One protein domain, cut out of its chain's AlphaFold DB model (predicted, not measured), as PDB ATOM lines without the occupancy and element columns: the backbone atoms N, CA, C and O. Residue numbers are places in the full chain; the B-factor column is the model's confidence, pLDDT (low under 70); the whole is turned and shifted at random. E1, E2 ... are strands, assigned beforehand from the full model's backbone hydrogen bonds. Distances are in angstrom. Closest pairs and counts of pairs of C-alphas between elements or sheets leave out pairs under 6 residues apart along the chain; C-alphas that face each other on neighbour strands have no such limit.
ATOM      1  N   ALA A  22      87.269  89.856 134.970       76.50
ATOM      2  CA  ALA A  22      85.979  90.079 135.607       76.50
ATOM      3  C   ALA A  22      85.911  91.504 136.169       76.50
ATOM      4  O   ALA A  22      86.884  91.995 136.741       76.50
ATOM      5  N   ASP A  23      84.746  92.141 136.054       88.19
ATOM      6  CA  ASP A  23      84.486  93.393 136.761       88.19
ATOM      7  C   ASP A  23      84.741  93.215 138.265       88.19
ATOM      8  O   ASP A  23      84.301  92.235 138.881       88.19
ATOM      9  N   LEU A  24      85.391  94.200 138.880       91.75
ATOM     10  CA  LEU A  24      85.474  94.285 140.331       91.75
ATOM     11  C   LEU A  24      84.382  95.224 140.827       91.75
ATOM     12  O   LEU A  24      84.323  96.393 140.449       91.75
ATOM     13  N   ILE A  25      83.499  94.699 141.671       94.69
ATOM     14  CA  ILE A  25      82.353  95.435 142.200       94.69
ATOM     15  C   ILE A  25      82.596  95.729 143.672       94.69
ATOM     16  O   ILE A  25      82.830  94.820 144.464       94.69
ATOM     17  N   TYR A  26      82.500  96.996 144.049       95.56
ATOM     18  CA  TYR A  26      82.687  97.475 145.406       95.56
ATOM     19  C   TYR A  26      81.442  98.218 145.886       95.56
ATOM     20  O   TYR A  26      80.776  98.913 145.123       95.56
ATOM     21  N   ARG A  27      81.160  98.132 147.185       97.00
ATOM     22  CA  ARG A  27      80.293  99.103 147.864       97.00
ATOM     23  C   ARG A  27      81.154 100.260 148.333       97.00
ATOM     24  O   ARG A  27      82.165 100.013 148.986       97.00
ATOM     25  N   MET A  28      80.755 101.482 148.016       96.88
ATOM     26  CA  MET A  28      81.530 102.685 148.279       96.88
ATOM     27  C   MET A  28      80.734 103.675 149.114       96.88
ATOM     28  O   MET A  28      79.586 103.973 148.797       96.88
ATOM     29  N   GLU A  29      81.369 104.197 150.155       98.12
ATOM     30  CA  GLU A  29      80.933 105.412 150.840       98.12
ATOM     31  C   GLU A  29      81.734 106.575 150.260       98.12
ATOM     32  O   GLU A  29      82.951 106.460 150.096       98.12
ATOM     33  N   TRP A  30      81.072 107.673 149.911       97.56
ATOM     34  CA  TRP A  30      81.718 108.781 149.217       97.56
ATOM     35  C   TRP A  30      81.240 110.142 149.716       97.56
ATOM     36  O   TRP A  30      80.144 110.287 150.260       97.56
ATOM     37  N   GLN A  31      82.082 111.144 149.494       97.69
ATOM     38  CA  GLN A  31      81.819 112.554 149.722       97.69
ATOM     39  C   GLN A  31      82.353 113.359 148.532       97.69
ATOM     40  O   GLN A  31      83.469 113.131 148.066       97.69
ATOM     41  N   ARG A  32      81.555 114.312 148.058       95.00
ATOM     42  CA  ARG A  32      81.905 115.294 147.037       95.00
ATOM     43  C   ARG A  32      81.736 116.693 147.616       95.00
ATOM     44  O   ARG A  32      80.682 117.006 148.167       95.00
ATOM     45  N   THR A  33      82.755 117.521 147.461       96.06
ATOM     46  CA  THR A  33      82.749 118.925 147.864       96.06
ATOM     47  C   THR A  33      82.929 119.776 146.618       96.06
ATOM     48  O   THR A  33      83.974 119.709 145.973       96.06
ATOM     49  N   ASP A  34      81.919 120.570 146.285       93.31
ATOM     50  CA  ASP A  34      81.975 121.556 145.211       93.31
ATOM     51  C   ASP A  34      82.203 122.937 145.831       93.31
ATOM     52  O   ASP A  34      81.447 123.374 146.701       93.31
ATOM     53  N   SER A  35      83.260 123.621 145.406       92.19
ATOM     54  CA  SER A  35      83.587 124.973 145.853       92.19
ATOM     55  C   SER A  35      83.512 125.943 144.687       92.19
ATOM     56  O   SER A  35      83.959 125.657 143.578       92.19
ATOM     57  N   PHE A  36      82.948 127.112 144.959       91.06
ATOM     58  CA  PHE A  36      82.815 128.216 144.027       91.06
ATOM     59  C   PHE A  36      83.292 129.501 144.694       91.06
ATOM     60  O   PHE A  36      82.893 129.819 145.815       91.06
ATOM     61  N   PHE A  37      84.107 130.263 143.981       89.38
ATOM     62  CA  PHE A  37      84.629 131.549 144.410       89.38
ATOM     63  C   PHE A  37      84.426 132.586 143.304       89.38
ATOM     64  O   PHE A  37      84.748 132.337 142.140       89.38
ATOM     65  N   THR A  38      83.940 133.775 143.662       90.12
ATOM     66  CA  THR A  38      83.837 134.906 142.735       90.12
ATOM     67  C   THR A  38      84.066 136.253 143.413       90.12
ATOM     68  O   THR A  38      83.840 136.409 144.613       90.12
ATOM     69  N   LEU A  39      84.486 137.243 142.623       88.25
ATOM     70  CA  LEU A  39      84.589 138.643 143.030       88.25
ATOM     71  C   LEU A  39      83.441 139.442 142.413       88.25
ATOM     72  O   LEU A  39      83.351 139.573 141.190       88.25
ATOM     73  N   ILE A  40      82.580 140.011 143.255       85.69
ATOM     74  CA  ILE A  40      81.464 140.850 142.814       85.69
ATOM     75  C   ILE A  40      81.885 142.315 142.924       85.69
ATOM     76  O   ILE A  40      82.274 142.742 144.011       85.69
ATOM     77  N   PRO A  41      81.806 143.112 141.844       83.00
ATOM     78  CA  PRO A  41      82.133 144.527 141.915       83.00
ATOM     79  C   PRO A  41      81.191 145.244 142.881       83.00
ATOM     80  O   PRO A  41      79.968 145.208 142.732       83.00
ATOM     81  N   VAL A  42      81.778 145.924 143.858       83.81
ATOM     82  CA  VAL A  42      81.077 146.772 144.824       83.81
ATOM     83  C   VAL A  42      81.824 148.092 144.932       83.81
ATOM     84  O   VAL A  42      83.028 148.154 144.722       83.81
ATOM     85  N   ASN A  43      81.124 149.175 145.254       82.50
ATOM     86  CA  ASN A  43      81.776 150.442 145.573       82.50
ATOM     87  C   ASN A  43      81.481 150.782 147.032       82.50
ATOM     88  O   ASN A  43      80.570 151.557 147.330       82.50
ATOM     89  N   ARG A  44      82.188 150.105 147.945       85.12
ATOM     90  CA  ARG A  44      82.024 150.278 149.393       85.12
ATOM     91  C   ARG A  44      83.190 151.083 149.950       85.12
ATOM     92  O   ARG A  44      84.343 150.699 149.781       85.12
ATOM     93  N   THR A  45      82.881 152.162 150.663       89.06
ATOM     94  CA  THR A  45      83.851 152.883 151.494       89.06
ATOM     95  C   THR A  45      83.836 152.297 152.904       89.06
ATOM     96  O   THR A  45      82.783 152.242 153.542       89.06
ATOM     97  N   ASN A  46      84.985 151.828 153.378       86.50
ATOM     98  CA  ASN A  46      85.165 151.276 154.717       86.50
ATOM     99  C   ASN A  46      85.205 152.397 155.776       86.50
ATOM    100  O   ASN A  46      85.424 153.562 155.436       86.50
ATOM    101  N   PRO A  47      85.029 152.077 157.074       91.62
ATOM    102  CA  PRO A  47      85.048 153.075 158.150       91.62
ATOM    103  C   PRO A  47      86.358 153.870 158.265       91.62
ATOM    104  O   PRO A  47      86.358 154.970 158.810       91.62
ATOM    105  N   ASP A  48      87.464 153.326 157.754       92.88
ATOM    106  CA  ASP A  48      88.778 153.973 157.689       92.88
ATOM    107  C   ASP A  48      88.967 154.871 156.447       92.88
ATOM    108  O   ASP A  48      90.021 155.480 156.277       92.88
ATOM    109  N   GLY A  49      87.952 154.968 155.580       88.88
ATOM    110  CA  GLY A  49      87.970 155.751 154.344       88.88
ATOM    111  C   GLY A  49      88.539 155.022 153.122       88.88
ATOM    112  O   GLY A  49      88.524 155.592 152.031       88.88
ATOM    113  N   SER A  50      89.015 153.778 153.258       91.00
ATOM    114  CA  SER A  50      89.458 152.969 152.115       91.00
ATOM    115  C   SER A  50      88.277 152.520 151.244       91.00
ATOM    116  O   SER A  50      87.151 152.397 151.724       91.00
ATOM    117  N   VAL A  51      88.511 152.288 149.948       84.25
ATOM    118  CA  VAL A  51      87.488 151.784 149.017       84.25
ATOM    119  C   VAL A  51      87.786 150.331 148.685       84.25
ATOM    120  O   VAL A  51      88.865 150.023 148.181       84.25
ATOM    121  N   THR A  52      86.813 149.456 148.925       81.31
ATOM    122  CA  THR A  52      86.851 148.065 148.479       81.31
ATOM    123  C   THR A  52      86.115 147.967 147.137       81.31
ATOM    124  O   THR A  52      84.898 148.166 147.117       81.31
ATOM    125  N   PRO A  53      86.817 147.689 146.019       83.31
ATOM    126  CA  PRO A  53      86.203 147.628 144.690       83.31
ATOM    127  C   PRO A  53      85.479 146.300 144.405       83.31
ATOM    128  O   PRO A  53      84.735 146.206 143.428       83.31
ATOM    129  N   PHE A  54      85.698 145.271 145.233       85.88
ATOM    130  CA  PHE A  54      85.096 143.945 145.081       85.88
ATOM    131  C   PHE A  54      84.771 143.313 146.436       85.88
ATOM    132  O   PHE A  54      85.605 143.342 147.335       85.88
ATOM    133  N   ASP A  55      83.598 142.700 146.560       87.75
ATOM    134  CA  ASP A  55      83.300 141.771 147.651       87.75
ATOM    135  C   ASP A  55      83.599 140.343 147.178       87.75
ATOM    136  O   ASP A  55      83.291 139.965 146.043       87.75
ATOM    137  N   GLU A  56      84.186 139.544 148.061       87.06
ATOM    138  CA  GLU A  56      84.396 138.119 147.835       87.06
ATOM    139  C   GLU A  56      83.121 137.337 148.157       87.06
ATOM    140  O   GLU A  56      82.519 137.509 149.220       87.06
ATOM    141  N   VAL A  57      82.726 136.444 147.251       88.94
ATOM    142  CA  VAL A  57      81.675 135.458 147.494       88.94
ATOM    143  C   VAL A  57      82.263 134.068 147.333       88.94
ATOM    144  O   VAL A  57      82.639 133.660 146.236       88.94
ATOM    145  N   HIS A  58      82.291 133.335 148.442       91.62
ATOM    146  CA  HIS A  58      82.668 131.932 148.492       91.62
ATOM    147  C   HIS A  58      81.441 131.086 148.827       91.62
ATOM    148  O   HIS A  58      80.694 131.395 149.759       91.62
ATOM    149  N   ARG A  59      81.239 130.000 148.085       93.38
ATOM    150  CA  ARG A  59      80.202 129.007 148.350       93.38
ATOM    151  C   ARG A  59      80.806 127.614 148.300       93.38
ATOM    152  O   ARG A  59      81.505 127.279 147.352       93.38
ATOM    153  N   THR A  60      80.473 126.804 149.295       95.25
ATOM    154  CA  THR A  60      80.874 125.400 149.365       95.25
ATOM    155  C   THR A  60      79.635 124.557 149.592       95.25
ATOM    156  O   THR A  60      78.917 124.774 150.569       95.25
ATOM    157  N   ASP A  61      79.405 123.597 148.705       96.88
ATOM    158  CA  ASP A  61      78.327 122.626 148.821       96.88
ATOM    159  C   ASP A  61      78.949 121.229 148.969       96.88
ATOM    160  O   ASP A  61      79.776 120.805 148.161       96.88
ATOM    161  N   THR A  62      78.549 120.500 150.011       97.06
ATOM    162  CA  THR A  62      79.047 119.147 150.283       97.06
ATOM    163  C   THR A  62      77.912 118.145 150.166       97.06
ATOM    164  O   THR A  62      76.863 118.300 150.794       97.06
ATOM    165  N   THR A  63      78.138 117.083 149.401       96.81
ATOM    166  CA  THR A  63      77.223 115.949 149.262       96.81
ATOM    167  C   THR A  63      77.942 114.652 149.606       96.81
ATOM    168  O   THR A  63      79.151 114.530 149.424       96.81
ATOM    169  N   SER A  64      77.220 113.681 150.149       97.62
ATOM    170  CA  SER A  64      77.768 112.369 150.477       97.62
ATOM    171  C   SER A  64      76.733 111.283 150.248       97.62
ATOM    172  O   SER A  64      75.529 111.550 150.182       97.62
ATOM    173  N   GLY A  65      77.200 110.049 150.107       97.38
ATOM    174  CA  GLY A  65      76.314 108.940 149.818       97.38
ATOM    175  C   GLY A  65      76.974 107.576 149.886       97.38
ATOM    176  O   GLY A  65      78.156 107.419 150.196       97.38
ATOM    177  N   LEU A  66      76.146 106.582 149.585       97.38
ATOM    178  CA  LEU A  66      76.547 105.208 149.334       97.38
ATOM    179  C   LEU A  66      76.303 104.915 147.857       97.38
ATOM    180  O   LEU A  66      75.306 105.376 147.307       97.38
ATOM    181  N   GLY A  67      77.176 104.128 147.243       96.25
ATOM    182  CA  GLY A  67      77.027 103.716 145.852       96.25
ATOM    183  C   GLY A  67      77.774 102.429 145.542       96.25
ATOM    184  O   GLY A  67      78.445 101.840 146.400       96.25
ATOM    185  N   VAL A  68      77.642 101.977 144.303       96.25
ATOM    186  CA  VAL A  68      78.373 100.832 143.767       96.25
ATOM    187  C   VAL A  68      79.478 101.341 142.857       96.25
ATOM    188  O   VAL A  68      79.214 101.873 141.781       96.25
ATOM    189  N   LEU A  69      80.722 101.151 143.290       96.31
ATOM    190  CA  LEU A  69      81.891 101.399 142.459       96.31
ATOM    191  C   LEU A  69      82.189 100.132 141.657       96.31
ATOM    192  O   LEU A  69      82.471  99.078 142.224       96.31
ATOM    193  N   ARG A  70      82.144 100.238 140.335       95.69
ATOM    194  CA  ARG A  70      82.536  99.182 139.405       95.69
ATOM    195  C   ARG A  70      83.853  99.557 138.742       95.69
ATOM    196  O   ARG A  70      83.957 100.639 138.173       95.69
ATOM    197  N   LEU A  71      84.810  98.637 138.782       94.25
ATOM    198  CA  LEU A  71      86.043  98.684 138.007       94.25
ATOM    199  C   LEU A  71      85.920  97.680 136.861       94.25
ATOM    200  O   LEU A  71      85.963  96.469 137.091       94.25
ATOM    201  N   ALA A  72      85.718  98.182 135.646       92.75
ATOM    202  CA  ALA A  72      85.634  97.361 134.444       92.75
ATOM    203  C   ALA A  72      87.016  97.277 133.777       92.75
ATOM    204  O   ALA A  72      87.635  98.324 133.601       92.75
ATOM    205  N   PRO A  73      87.530  96.086 133.429       89.94
ATOM    206  CA  PRO A  73      88.832  95.961 132.779       89.94
ATOM    207  C   PRO A  73      88.894  96.765 131.481       89.94
ATOM    208  O   PRO A  73      87.927  96.807 130.722       89.94
ATOM    209  N   THR A  74      90.050  97.362 131.216       86.62
ATOM    210  CA  THR A  74      90.312  98.113 129.982       86.62
ATOM    211  C   THR A  74      91.488  97.505 129.236       86.62
ATOM    212  O   THR A  74      92.395  96.938 129.842       86.62
ATOM    213  N   ASP A  75      91.525  97.709 127.921       75.31
ATOM    214  CA  ASP A  75      92.678  97.343 127.089       75.31
ATOM    215  C   ASP A  75      93.827  98.375 127.182       75.31
ATOM    216  O   ASP A  75      94.784  98.338 126.403       75.31
ATOM    217  N   LEU A  76      93.750  99.334 128.117       67.19
ATOM    218  CA  LEU A  76      94.763 100.370 128.300       67.19
ATOM    219  C   LEU A  76      96.025  99.779 128.934       67.19
ATOM    220  O   LEU A  76      96.087  99.489 130.124       67.19
ATOM    221  N   MET A  77      97.083  99.675 128.137       63.62
ATOM    222  CA  MET A  77      98.416  99.274 128.594       63.62
ATOM    223  C   MET A  77      99.270 100.519 128.870       63.62
ATOM    224  O   MET A  77     100.182 100.837 128.109       63.62
ATOM    225  N   LEU A  78      98.960 101.262 129.938       65.00
ATOM    226  CA  LEU A  78      99.642 102.533 130.260       65.00
ATOM    227  C   LEU A  78     100.893 102.383 131.151       65.00
ATOM    228  O   LEU A  78     101.453 103.378 131.602       65.00
ATOM    229  N   GLY A  79     101.377 101.162 131.392       59.50
ATOM    230  CA  GLY A  79     102.639 100.933 132.101       59.50
ATOM    231  C   GLY A  79     102.868  99.469 132.492       59.50
ATOM    232  O   GLY A  79     101.926  98.678 132.488       59.50
ATOM    233  N   PRO A  80     104.112  99.078 132.819       66.25
ATOM    234  CA  PRO A  80     104.411  97.728 133.282       66.25
ATOM    235  C   PRO A  80     103.867  97.494 134.700       66.25
ATOM    236  O   PRO A  80     104.074  98.314 135.590       66.25
ATOM    237  N   GLY A  81     103.225  96.344 134.924       77.06
ATOM    238  CA  GLY A  81     102.834  95.889 136.265       77.06
ATOM    239  C   GLY A  81     101.562  96.518 136.844       77.06
ATOM    240  O   GLY A  81     101.343  96.393 138.049       77.06
ATOM    241  N   LEU A  82     100.744  97.175 136.013       85.00
ATOM    242  CA  LEU A  82      99.404  97.637 136.376       85.00
ATOM    243  C   LEU A  82      98.349  97.049 135.444       85.00
ATOM    244  O   LEU A  82      98.546  97.010 134.230       85.00
ATOM    245  N   THR A  83      97.211  96.676 136.019       88.00
ATOM    246  CA  THR A  83      95.984  96.378 135.278       88.00
ATOM    247  C   THR A  83      95.066  97.589 135.368       88.00
ATOM    248  O   THR A  83      94.750  98.040 136.470       88.00
ATOM    249  N   TRP A  84      94.667  98.141 134.223       91.00
ATOM    250  CA  TRP A  84      93.849  99.351 134.161       91.00
ATOM    251  C   TRP A  84      92.365  99.037 134.056       91.00
ATOM    252  O   TRP A  84      91.942  98.162 133.297       91.00
ATOM    253  N   TYR A  85      91.578  99.819 134.783       92.94
ATOM    254  CA  TYR A  85      90.137  99.702 134.867       92.94
ATOM    255  C   TYR A  85      89.457 101.050 134.616       92.94
ATOM    256  O   TYR A  85      89.957 102.094 135.039       92.94
ATOM    257  N   ASP A  86      88.285 101.019 133.994       94.25
ATOM    258  CA  ASP A  86      87.331 102.120 133.988       94.25
ATOM    259  C   ASP A  86      86.578 102.084 135.316       94.25
ATOM    260  O   ASP A  86      85.836 101.138 135.604       94.25
ATOM    261  N   ALA A  87      86.781 103.106 136.144       94.81
ATOM    262  CA  ALA A  87      86.076 103.258 137.402       94.81
ATOM    263  C   ALA A  87      84.785 104.048 137.181       94.81
ATOM    264  O   ALA A  87      84.805 105.188 136.714       94.81
ATOM    265  N   SER A  88      83.659 103.450 137.559       95.44
ATOM    266  CA  SER A  88      82.348 104.096 137.522       95.44
ATOM    267  C   SER A  88      81.616 103.934 138.847       95.44
ATOM    268  O   SER A  88      81.630 102.855 139.437       95.44
ATOM    269  N   LEU A  89      80.974 105.000 139.315       95.25
ATOM    270  CA  LEU A  89      80.124 105.002 140.501       95.25
ATOM    271  C   LEU A  89      78.669 105.110 140.057       95.25
ATOM    272  O   LEU A  89      78.295 106.071 139.389       95.25
ATOM    273  N   ASP A  90      77.870 104.092 140.378       95.44
ATOM    274  CA  ASP A  90      76.459 103.994 139.980       95.44
ATOM    275  C   ASP A  90      76.237 104.223 138.468       95.44
ATOM    276  O   ASP A  90      75.248 104.806 138.027       95.44
ATOM    277  N   GLY A  91      77.189 103.747 137.655       93.12
ATOM    278  CA  GLY A  91      77.172 103.857 136.193       93.12
ATOM    279  C   GLY A  91      77.726 105.170 135.631       93.12
ATOM    280  O   GLY A  91      77.845 105.294 134.414       93.12
ATOM    281  N   VAL A  92      78.109 106.127 136.479       92.62
ATOM    282  CA  VAL A  92      78.775 107.365 136.060       92.62
ATOM    283  C   VAL A  92      80.283 107.157 136.089       92.62
ATOM    284  O   VAL A  92      80.839 106.790 137.123       92.62
ATOM    285  N   PHE A  93      80.952 107.371 134.958       92.88
ATOM    286  CA  PHE A  93      82.410 107.303 134.879       92.88
ATOM    287  C   PHE A  93      83.060 108.347 135.798       92.88
ATOM    288  O   PHE A  93      82.601 109.484 135.864       92.88
ATOM    289  N   LEU A  94      84.123 107.949 136.500       91.06
ATOM    290  CA  LEU A  94      84.886 108.819 137.396       91.06
ATOM    291  C   LEU A  94      86.319 109.031 136.899       91.06
ATOM    292  O   LEU A  94      86.804 110.161 136.828       91.06
ATOM    293  N   ALA A  95      87.019 107.932 136.624       93.06
ATOM    294  CA  ALA A  95      88.451 107.925 136.358       93.06
ATOM    295  C   ALA A  95      88.887 106.581 135.765       93.06
ATOM    296  O   ALA A  95      88.196 105.571 135.904       93.06
ATOM    297  N   ASN A  96      90.091 106.541 135.206       93.31
ATOM    298  CA  ASN A  96      90.813 105.292 135.007       93.31
ATOM    299  C   ASN A  96      91.643 104.969 136.252       93.31
ATOM    300  O   ASN A  96      92.351 105.829 136.776       93.31
ATOM    301  N   VAL A  97      91.577 103.726 136.723       93.06
ATOM    302  CA  VAL A  97      92.300 103.251 137.909       93.06
ATOM    303  C   VAL A  97      93.206 102.094 137.514       93.06
ATOM    304  O   VAL A  97      92.743 101.091 136.981       93.06
ATOM    305  N   GLY A  98      94.500 102.225 137.780       92.38
ATOM    306  CA  GLY A  98      95.488 101.163 137.652       92.38
ATOM    307  C   GLY A  98      95.667 100.454 138.988       92.38
ATOM    308  O   GLY A  98      96.061 101.085 139.968       92.38
ATOM    309  N   LEU A  99      95.398  99.150 139.032       91.25
ATOM    310  CA  LEU A  99      95.662  98.291 140.190       91.25
ATOM    311  C   LEU A  99      96.931  97.465 139.971       91.25
ATOM    312  O   LEU A  99      97.282  97.144 138.838       91.25
ATOM    313  N   GLY A 100      97.617  97.138 141.060       87.75
ATOM    314  CA  GLY A 100      98.876  96.402 141.071       87.75
ATOM    315  C   GLY A 100      99.741  96.835 142.253       87.75
ATOM    316  O   GLY A 100      99.255  97.427 143.216       87.75
ATOM    317  N   ALA A 101     101.047  96.572 142.181       83.88
ATOM    318  CA  ALA A 101     101.971  96.881 143.279       83.88
ATOM    319  C   ALA A 101     102.115  98.389 143.574       83.88
ATOM    320  O   ALA A 101     102.483  98.769 144.683       83.88
ATOM    321  N   SER A 102     101.840  99.244 142.584       87.75
ATOM    322  CA  SER A 102     101.913 100.703 142.693       87.75
ATOM    323  C   SER A 102     100.652 101.329 142.090       87.75
ATOM    324  O   SER A 102     100.705 101.804 140.953       87.75
ATOM    325  N   PRO A 103      99.514 101.294 142.801       90.50
ATOM    326  CA  PRO A 103      98.238 101.715 142.246       90.50
ATOM    327  C   PRO A 103      98.281 103.183 141.800       90.50
ATOM    328  O   PRO A 103      98.978 104.012 142.388       90.50
ATOM    329  N   ALA A 104      97.554 103.492 140.731       92.00
ATOM    330  CA  ALA A 104      97.558 104.802 140.091       92.00
ATOM    331  C   ALA A 104      96.156 105.195 139.622       92.00
ATOM    332  O   ALA A 104      95.312 104.339 139.368       92.00
ATOM    333  N   VAL A 105      95.903 106.494 139.485       92.12
ATOM    334  CA  VAL A 105      94.621 107.016 139.004       92.12
ATOM    335  C   VAL A 105      94.845 108.095 137.954       92.12
ATOM    336  O   VAL A 105      95.788 108.879 138.041       92.12
ATOM    337  N   GLN A 106      93.975 108.116 136.951       90.12
ATOM    338  CA  GLN A 106      93.889 109.149 135.926       90.12
ATOM    339  C   GLN A 106      92.455 109.700 135.943       90.12
ATOM    340  O   GLN A 106      91.542 109.025 135.458       90.12
ATOM    341  N   PRO A 107      92.223 110.869 136.564       86.25
ATOM    342  CA  PRO A 107      90.884 111.433 136.709       86.25
ATOM    343  C   PRO A 107      90.311 111.920 135.376       86.25
ATOM    344  O   PRO A 107      91.051 112.272 134.457       86.25
ATOM    345  N   GLN A 108      88.981 112.029 135.302       80.81
ATOM    346  CA  GLN A 108      88.331 112.791 134.242       80.81
ATOM    347  C   GLN A 108      88.405 114.293 134.547       80.81
ATOM    348  O   GLN A 108      87.735 114.789 135.447       80.81
ATOM    349  N   CYS A 109      89.199 115.025 133.772       77.31
ATOM    350  CA  CYS A 109      89.365 116.466 133.937       77.31
ATOM    351  C   CYS A 109      88.330 117.211 133.085       77.31
ATOM    352  O   CYS A 109      88.408 117.156 131.855       77.31
ATOM    353  N   LEU A 110      87.364 117.892 133.708       72.00
ATOM    354  CA  LEU A 110      86.302 118.612 132.996       72.00
ATOM    355  C   LEU A 110      86.590 120.116 132.881       72.00
ATOM    356  O   LEU A 110      86.205 120.715 131.877       72.00
ATOM    357  N   HIS A 111      87.278 120.715 133.861       67.50
ATOM    358  CA  HIS A 111      87.479 122.170 133.922       67.50
ATOM    359  C   HIS A 111      88.870 122.605 133.447       67.50
ATOM    360  O   HIS A 111      88.981 123.383 132.498       67.50
ATOM    361  N   SER A 112      89.950 122.101 134.061       65.44
ATOM    362  CA  SER A 112      91.326 122.463 133.680       65.44
ATOM    363  C   SER A 112      92.282 121.261 133.735       65.44
ATOM    364  O   SER A 112      92.644 120.807 134.822       65.44
ATOM    365  N   PRO A 113      92.811 120.787 132.588       57.94
ATOM    366  CA  PRO A 113      93.734 119.650 132.546       57.94
ATOM    367  C   PRO A 113      94.980 119.742 133.455       57.94
ATOM    368  O   PRO A 113      95.358 118.708 133.998       57.94
ATOM    369  N   PRO A 114      95.648 120.904 133.664       63.66
ATOM    370  CA  PRO A 114      96.884 120.940 134.455       63.66
ATOM    371  C   PRO A 114      96.687 120.882 135.981       63.66
ATOM    372  O   PRO A 114      97.679 120.775 136.696       63.66
ATOM    373  N   LEU A 115      95.454 120.976 136.494       74.44
ATOM    374  CA  LEU A 115      95.154 120.971 137.945       74.44
ATOM    375  C   LEU A 115      94.195 119.865 138.341       74.44
ATOM    376  O   LEU A 115      93.631 119.856 139.429       74.44
ATOM    377  N   CYS A 116      94.034 118.931 137.428       85.94
ATOM    378  CA  CYS A 116      93.310 117.716 137.633       85.94
ATOM    379  C   CYS A 116      94.272 116.673 138.190       85.94
ATOM    380  O   CYS A 116      95.384 116.488 137.687       85.94
ATOM    381  N   GLY A 117      93.857 116.001 139.251       90.38
ATOM    382  CA  GLY A 117      94.700 115.038 139.929       90.38
ATOM    383  C   GLY A 117      93.889 114.080 140.768       90.38
ATOM    384  O   GLY A 117      92.677 114.211 140.934       90.38
ATOM    385  N   GLY A 118      94.572 113.081 141.292       93.19
ATOM    386  CA  GLY A 118      93.949 112.138 142.186       93.19
ATOM    387  C   GLY A 118      94.964 111.210 142.807       93.19
ATOM    388  O   GLY A 118      96.124 111.141 142.397       93.19
ATOM    389  N   ASP A 119      94.484 110.474 143.788       94.56
ATOM    390  CA  ASP A 119      95.194 109.397 144.434       94.56
ATOM    391  C   ASP A 119      94.294 108.166 144.524       94.56
ATOM    392  O   ASP A 119      93.065 108.245 144.597       94.56
ATOM    393  N   VAL A 120      94.928 107.002 144.492       95.50
ATOM    394  CA  VAL A 120      94.274 105.741 144.801       95.50
ATOM    395  C   VAL A 120      95.170 104.959 145.739       95.50
ATOM    396  O   VAL A 120      96.383 104.865 145.548       95.50
ATOM    397  N   THR A 121      94.563 104.384 146.767       95.31
ATOM    398  CA  THR A 121      95.234 103.437 147.653       95.31
ATOM    399  C   THR A 121      94.424 102.155 147.718       95.31
ATOM    400  O   THR A 121      93.193 102.171 147.672       95.31
ATOM    401  N   ALA A 122      95.123 101.029 147.781       93.62
ATOM    402  CA  ALA A 122      94.538  99.699 147.741       93.62
ATOM    403  C   ALA A 122      95.067  98.868 148.917       93.62
ATOM    404  O   ALA A 122      96.248  98.946 149.255       93.62
ATOM    405  N   GLU A 123      94.192  98.080 149.543       93.56
ATOM    406  CA  GLU A 123      94.529  97.206 150.673       93.56
ATOM    407  C   GLU A 123      94.172  95.745 150.359       93.56
ATOM    408  O   GLU A 123      93.031  95.417 150.002       93.56
ATOM    409  N   GLY A 124      95.138  94.847 150.564       89.94
ATOM    410  CA  GLY A 124      94.996  93.408 150.345       89.94
ATOM    411  C   GLY A 124      95.748  92.937 149.105       89.94
ATOM    412  O   GLY A 124      96.872  93.369 148.861       89.94
ATOM    413  N   ASP A 125      95.135  92.022 148.357       89.06
ATOM    414  CA  ASP A 125      95.683  91.511 147.100       89.06
ATOM    415  C   ASP A 125      95.830  92.663 146.077       89.06
ATOM    416  O   ASP A 125      94.846  93.365 145.834       89.06
ATOM    417  N   PRO A 126      97.022  92.896 145.496       86.62
ATOM    418  CA  PRO A 126      97.250  93.990 144.550       86.62
ATOM    419  C   PRO A 126      96.421  93.882 143.265       86.62
ATOM    420  O   PRO A 126      96.072  94.915 142.693       86.62
ATOM    421  N   ASP A 127      96.078  92.669 142.830       83.88
ATOM    422  CA  ASP A 127      95.280  92.449 141.618       83.88
ATOM    423  C   ASP A 127      93.777  92.506 141.916       83.88
ATOM    424  O   ASP A 127      92.959  92.795 141.040       83.88
ATOM    425  N   ARG A 128      93.401  92.251 143.176       88.12
ATOM    426  CA  ARG A 128      92.008  92.227 143.624       88.12
ATOM    427  C   ARG A 128      91.847  92.757 145.052       88.12
ATOM    428  O   ARG A 128      91.513  92.001 145.971       88.12
ATOM    429  N   PRO A 129      92.044  94.064 145.264       91.50
ATOM    430  CA  PRO A 129      92.119  94.611 146.603       91.50
ATOM    431  C   PRO A 129      90.770  94.524 147.302       91.50
ATOM    432  O   PRO A 129      89.714  94.785 146.722       91.50
ATOM    433  N   SER A 130      90.815  94.167 148.581       92.94
ATOM    434  CA  SER A 130      89.630  94.044 149.433       92.94
ATOM    435  C   SER A 130      89.025  95.407 149.776       92.94
ATOM    436  O   SER A 130      87.813  95.520 149.992       92.94
ATOM    437  N   ARG A 131      89.867  96.447 149.798       94.69
ATOM    438  CA  ARG A 131      89.469  97.841 149.962       94.69
ATOM    439  C   ARG A 131      90.226  98.744 149.012       94.69
ATOM    440  O   ARG A 131      91.389  98.491 148.703       94.69
ATOM    441  N   LEU A 132      89.561  99.817 148.621       95.12
ATOM    442  CA  LEU A 132      90.112 100.846 147.762       95.12
ATOM    443  C   LEU A 132      89.683 102.214 148.284       95.12
ATOM    444  O   LEU A 132      88.517 102.401 148.612       95.12
ATOM    445  N   SER A 133      90.604 103.163 148.375       96.81
ATOM    446  CA  SER A 133      90.285 104.573 148.602       96.81
ATOM    447  C   SER A 133      90.625 105.351 147.346       96.81
ATOM    448  O   SER A 133      91.689 105.136 146.769       96.81
ATOM    449  N   LEU A 134      89.728 106.243 146.940       95.88
ATOM    450  CA  LEU A 134      89.869 107.079 145.755       95.88
ATOM    451  C   LEU A 134      89.727 108.545 146.161       95.88
ATOM    452  O   LEU A 134      88.720 108.917 146.765       95.88
ATOM    453  N   GLY A 135      90.723 109.357 145.825       95.75
ATOM    454  CA  GLY A 135      90.679 110.812 145.889       95.75
ATOM    455  C   GLY A 135      90.791 111.378 144.480       95.75
ATOM    456  O   GLY A 135      91.701 111.007 143.748       95.75
ATOM    457  N   LEU A 136      89.871 112.251 144.080       94.44
ATOM    458  CA  LEU A 136      89.905 112.952 142.797       94.44
ATOM    459  C   LEU A 136      89.721 114.444 143.050       94.44
ATOM    460  O   LEU A 136      88.928 114.846 143.900       94.44
ATOM    461  N   PHE A 137      90.433 115.255 142.288       92.44
ATOM    462  CA  PHE A 137      90.324 116.700 142.319       92.44
ATOM    463  C   PHE A 137      90.306 117.230 140.888       92.44
ATOM    464  O   PHE A 137      91.166 116.877 140.079       92.44
ATOM    465  N   ASP A 138      89.329 118.078 140.596       90.44
ATOM    466  CA  ASP A 138      89.243 118.862 139.368       90.44
ATOM    467  C   ASP A 138      88.973 120.310 139.764       90.44
ATOM    468  O   ASP A 138      88.076 120.579 140.559       90.44
ATOM    469  N   GLY A 139      89.753 121.252 139.256       87.12
ATOM    470  CA  GLY A 139      89.595 122.650 139.625       87.12
ATOM    471  C   GLY A 139      90.197 123.599 138.611       87.12
ATOM    472  O   GLY A 139      90.999 123.206 137.768       87.12
ATOM    473  N   ASP A 140      89.793 124.859 138.702       85.25
ATOM    474  CA  ASP A 140      90.251 125.917 137.812       85.25
ATOM    475  C   ASP A 140      91.719 126.305 138.027       85.25
ATOM    476  O   ASP A 140      92.304 126.096 139.091       85.25
ATOM    477  N   SER A 141      92.300 126.920 136.987       74.25
ATOM    478  CA  SER A 141      93.654 127.497 136.974       74.25
ATOM    479  C   SER A 141      94.023 128.232 138.277       74.25
ATOM    480  O   SER A 141      93.203 129.022 138.748       74.25
ATOM    481  N   PRO A 142      95.271 128.156 138.804       67.44
ATOM    482  CA  PRO A 142      95.706 129.015 139.910       67.44
ATOM    483  C   PRO A 142      95.702 130.505 139.529       67.44
ATOM    484  O   PRO A 142      95.868 131.365 140.386       67.44
ATOM    485  N   HIS A 143      95.544 130.822 138.238       76.56
ATOM    486  CA  HIS A 143      95.390 132.181 137.720       76.56
ATOM    487  C   HIS A 143      93.925 132.598 137.540       76.56
ATOM    488  O   HIS A 143      93.654 133.661 136.981       76.56
ATOM    489  N   CYS A 144      92.976 131.771 137.972       75.44
ATOM    490  CA  CYS A 144      91.583 132.162 138.019       75.44
ATOM    491  C   CYS A 144      91.388 133.273 139.066       75.44
ATOM    492  O   CYS A 144      91.768 133.120 140.223       75.44
ATOM    493  N   LEU A 145      90.824 134.410 138.643       74.25
ATOM    494  CA  LEU A 145      90.643 135.593 139.497       74.25
ATOM    495  C   LEU A 145      89.176 135.938 139.784       74.25
ATOM    496  O   LEU A 145      88.895 136.572 140.794       74.25
ATOM    497  N   PHE A 146      88.243 135.565 138.903       78.31
ATOM    498  CA  PHE A 146      86.867 136.079 138.960       78.31
ATOM    499  C   PHE A 146      85.797 135.022 139.170       78.31
ATOM    500  O   PHE A 146      84.774 135.340 139.759       78.31
ATOM    501  N   ASN A 147      85.973 133.814 138.652       83.75
ATOM    502  CA  ASN A 147      84.960 132.773 138.729       83.75
ATOM    503  C   ASN A 147      85.670 131.427 138.734       83.75
ATOM    504  O   ASN A 147      86.033 130.930 137.671       83.75
ATOM    505  N   CYS A 148      85.951 130.945 139.940       87.75
ATOM    506  CA  CYS A 148      86.775 129.775 140.171       87.75
ATOM    507  C   CYS A 148      85.931 128.679 140.793       87.75
ATOM    508  O   CYS A 148      85.182 128.905 141.744       87.75
ATOM    509  N   THR A 149      86.085 127.489 140.250       90.12
ATOM    510  CA  THR A 149      85.354 126.285 140.582       90.12
ATOM    511  C   THR A 149      86.347 125.186 140.900       90.12
ATOM    512  O   THR A 149      87.410 125.071 140.286       90.12
ATOM    513  N   SER A 150      86.017 124.390 141.905       91.19
ATOM    514  CA  SER A 150      86.711 123.145 142.171       91.19
ATOM    515  C   SER A 150      85.751 122.100 142.704       91.19
ATOM    516  O   SER A 150      84.759 122.402 143.367       91.19
ATOM    517  N   THR A 151      86.072 120.854 142.409       91.56
ATOM    518  CA  THR A 151      85.347 119.671 142.829       91.56
ATOM    519  C   THR A 151      86.360 118.695 143.402       91.56
ATOM    520  O   THR A 151      87.258 118.221 142.708       91.56
ATOM    521  N   GLU A 152      86.202 118.380 144.681       93.31
ATOM    522  CA  GLU A 152      86.952 117.328 145.357       93.31
ATOM    523  C   GLU A 152      86.020 116.148 145.620       93.31
ATOM    524  O   GLU A 152      84.953 116.298 146.213       93.31
ATOM    525  N   PHE A 153      86.429 114.960 145.195       94.50
ATOM    526  CA  PHE A 153      85.732 113.712 145.455       94.50
ATOM    527  C   PHE A 153      86.628 112.796 146.281       94.50
ATOM    528  O   PHE A 153      87.794 112.582 145.953       94.50
ATOM    529  N   ARG A 154      86.077 112.213 147.344       96.75
ATOM    530  CA  ARG A 154      86.738 111.186 148.149       96.75
ATOM    531  C   ARG A 154      85.788 110.033 148.386       96.75
ATOM    532  O   ARG A 154      84.619 110.249 148.692       96.75
ATOM    533  N   GLY A 155      86.290 108.809 148.354       95.69
ATOM    534  CA  GLY A 155      85.514 107.708 148.901       95.69
ATOM    535  C   GLY A 155      86.299 106.448 149.183       95.69
ATOM    536  O   GLY A 155      87.407 106.241 148.692       95.69
ATOM    537  N   LEU A 156      85.672 105.609 150.000       97.25
ATOM    538  CA  LEU A 156      86.204 104.358 150.504       97.25
ATOM    539  C   LEU A 156      85.300 103.217 150.052       97.25
ATOM    540  O   LEU A 156      84.115 103.164 150.376       97.25
ATOM    541  N   ALA A 157      85.883 102.284 149.319       95.50
ATOM    542  CA  ALA A 157      85.211 101.179 148.680       95.50
ATOM    543  C   ALA A 157      85.640  99.842 149.300       95.50
ATOM    544  O   ALA A 157      86.800  99.644 149.664       95.50
ATOM    545  N   ARG A 158      84.699  98.903 149.423       96.38
ATOM    546  CA  ARG A 158      84.925  97.530 149.896       96.38
ATOM    547  C   ARG A 158      84.438  96.537 148.862       96.38
ATOM    548  O   ARG A 158      83.299  96.652 148.407       96.38
ATOM    549  N   LEU A 159      85.289  95.575 148.515       93.12
ATOM    550  CA  LEU A 159      84.986  94.592 147.485       93.12
ATOM    551  C   LEU A 159      83.758  93.783 147.909       93.12
ATOM    552  O   LEU A 159      83.711  93.211 149.001       93.12
ATOM    553  N   VAL A 160      82.758  93.736 147.041       91.62
ATOM    554  CA  VAL A 160      81.653  92.795 147.158       91.62
ATOM    555  C   VAL A 160      82.198  91.481 146.631       91.62
ATOM    556  O   VAL A 160      82.614  91.408 145.475       91.62
ATOM    557  N   ALA A 161      82.263  90.456 147.485       68.56
ATOM    558  CA  ALA A 161      82.658  89.130 147.033       68.56
ATOM    559  C   ALA A 161      81.815  88.784 145.792       68.56
ATOM    560  O   ALA A 161      80.587  88.911 145.873       68.56
ATOM    561  N   PRO A 162      82.427  88.403 144.652       57.25
ATOM    562  CA  PRO A 162      81.637  87.857 143.559       57.25
ATOM    563  C   PRO A 162      80.842  86.699 144.156       57.25
ATOM    564  O   PRO A 162      81.412  85.882 144.888       57.25
TER     565      PRO A 162
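AT A GLANCE: This is residues 22 to 162 of the 186 residues of the protein "PEP-CTERM sorting domain-containing protein" of Candidatus Rokubacteria bacterium (UniProt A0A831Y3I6). One long sheet of eight strands curls like part of a barrel and folds back on itself at one end, where E5, E4 and E3 face E1, E8, E7 and E6, with E2 as the hinge. The hairpin of E1 and E2 makes the length, reaching past the other strands to its turn near Gly 49. The printed part has 141 residues and no named helix; E1 to E8 follow in that order, and the sheet runs E5, E4, E3, E2, E1, E8, E7, E6, antiparallel throughout, class all strand. It is loose, with a radius of gyration of the C-alphas of 19.7 A and spans of 68, 30 and 23 A.

HOW THE PARTS SIT: Begin in the twisted sheet with the hairpin of E1, residues 24 to 45, and E2, residues 51 to 73, where N 36 and O 59, 2.8 A apart, are within hydrogen-bond range. E2 bends by 79 degrees at residue 68; beyond it find E3, residues 82 to 89, with N 70 and O 88 at 2.8 A. Next come E4, residues 92 to 100, with N 85 and O 97 at 2.8 A, and E5, residues 104 to 107, with N 98 and O 104 at 2.8 A. E1 to E5 form a meander, each strand the antiparallel neighbour of the one before, and each successive pair a hairpin. On the other side of E1 look for E8, residues 147 to 159, with N 31 and O 154 at 2.8 A. E7, residues 129 to 139, forms hairpins with E8, N 136 and O 153 at 2.8 A, and with E6, residues 117 to 124, N 119 and O 135 at 2.8 A; E6, E7 and E8 are a second meander. The folded sheet's two leaves share 80 pairs of C-alphas within 11 A, and the closest C-alphas of edge strands E5 and E6, Ala 104 and Val 120, are 5.8 A apart.

IN THESE COORDINATES: Find C-alpha 24 at (85.474, 94.285, 140.331); from there E1 runs 59.7 A to C-alpha 45. E2 measures 58.2 A, E8 39.2 A and E7 29.0 A; E8 ends at C-alpha 159, (84.986, 94.592, 147.485).

THE WHOLE: The two C-alphas farthest apart, Gly 49 and Pro 162, are 69.0 A apart. The printed part has no cut, and its links are tight or short. pLDDT is under 70 at residues 76 to 80, 111 to 114, 142 and 161 to 162.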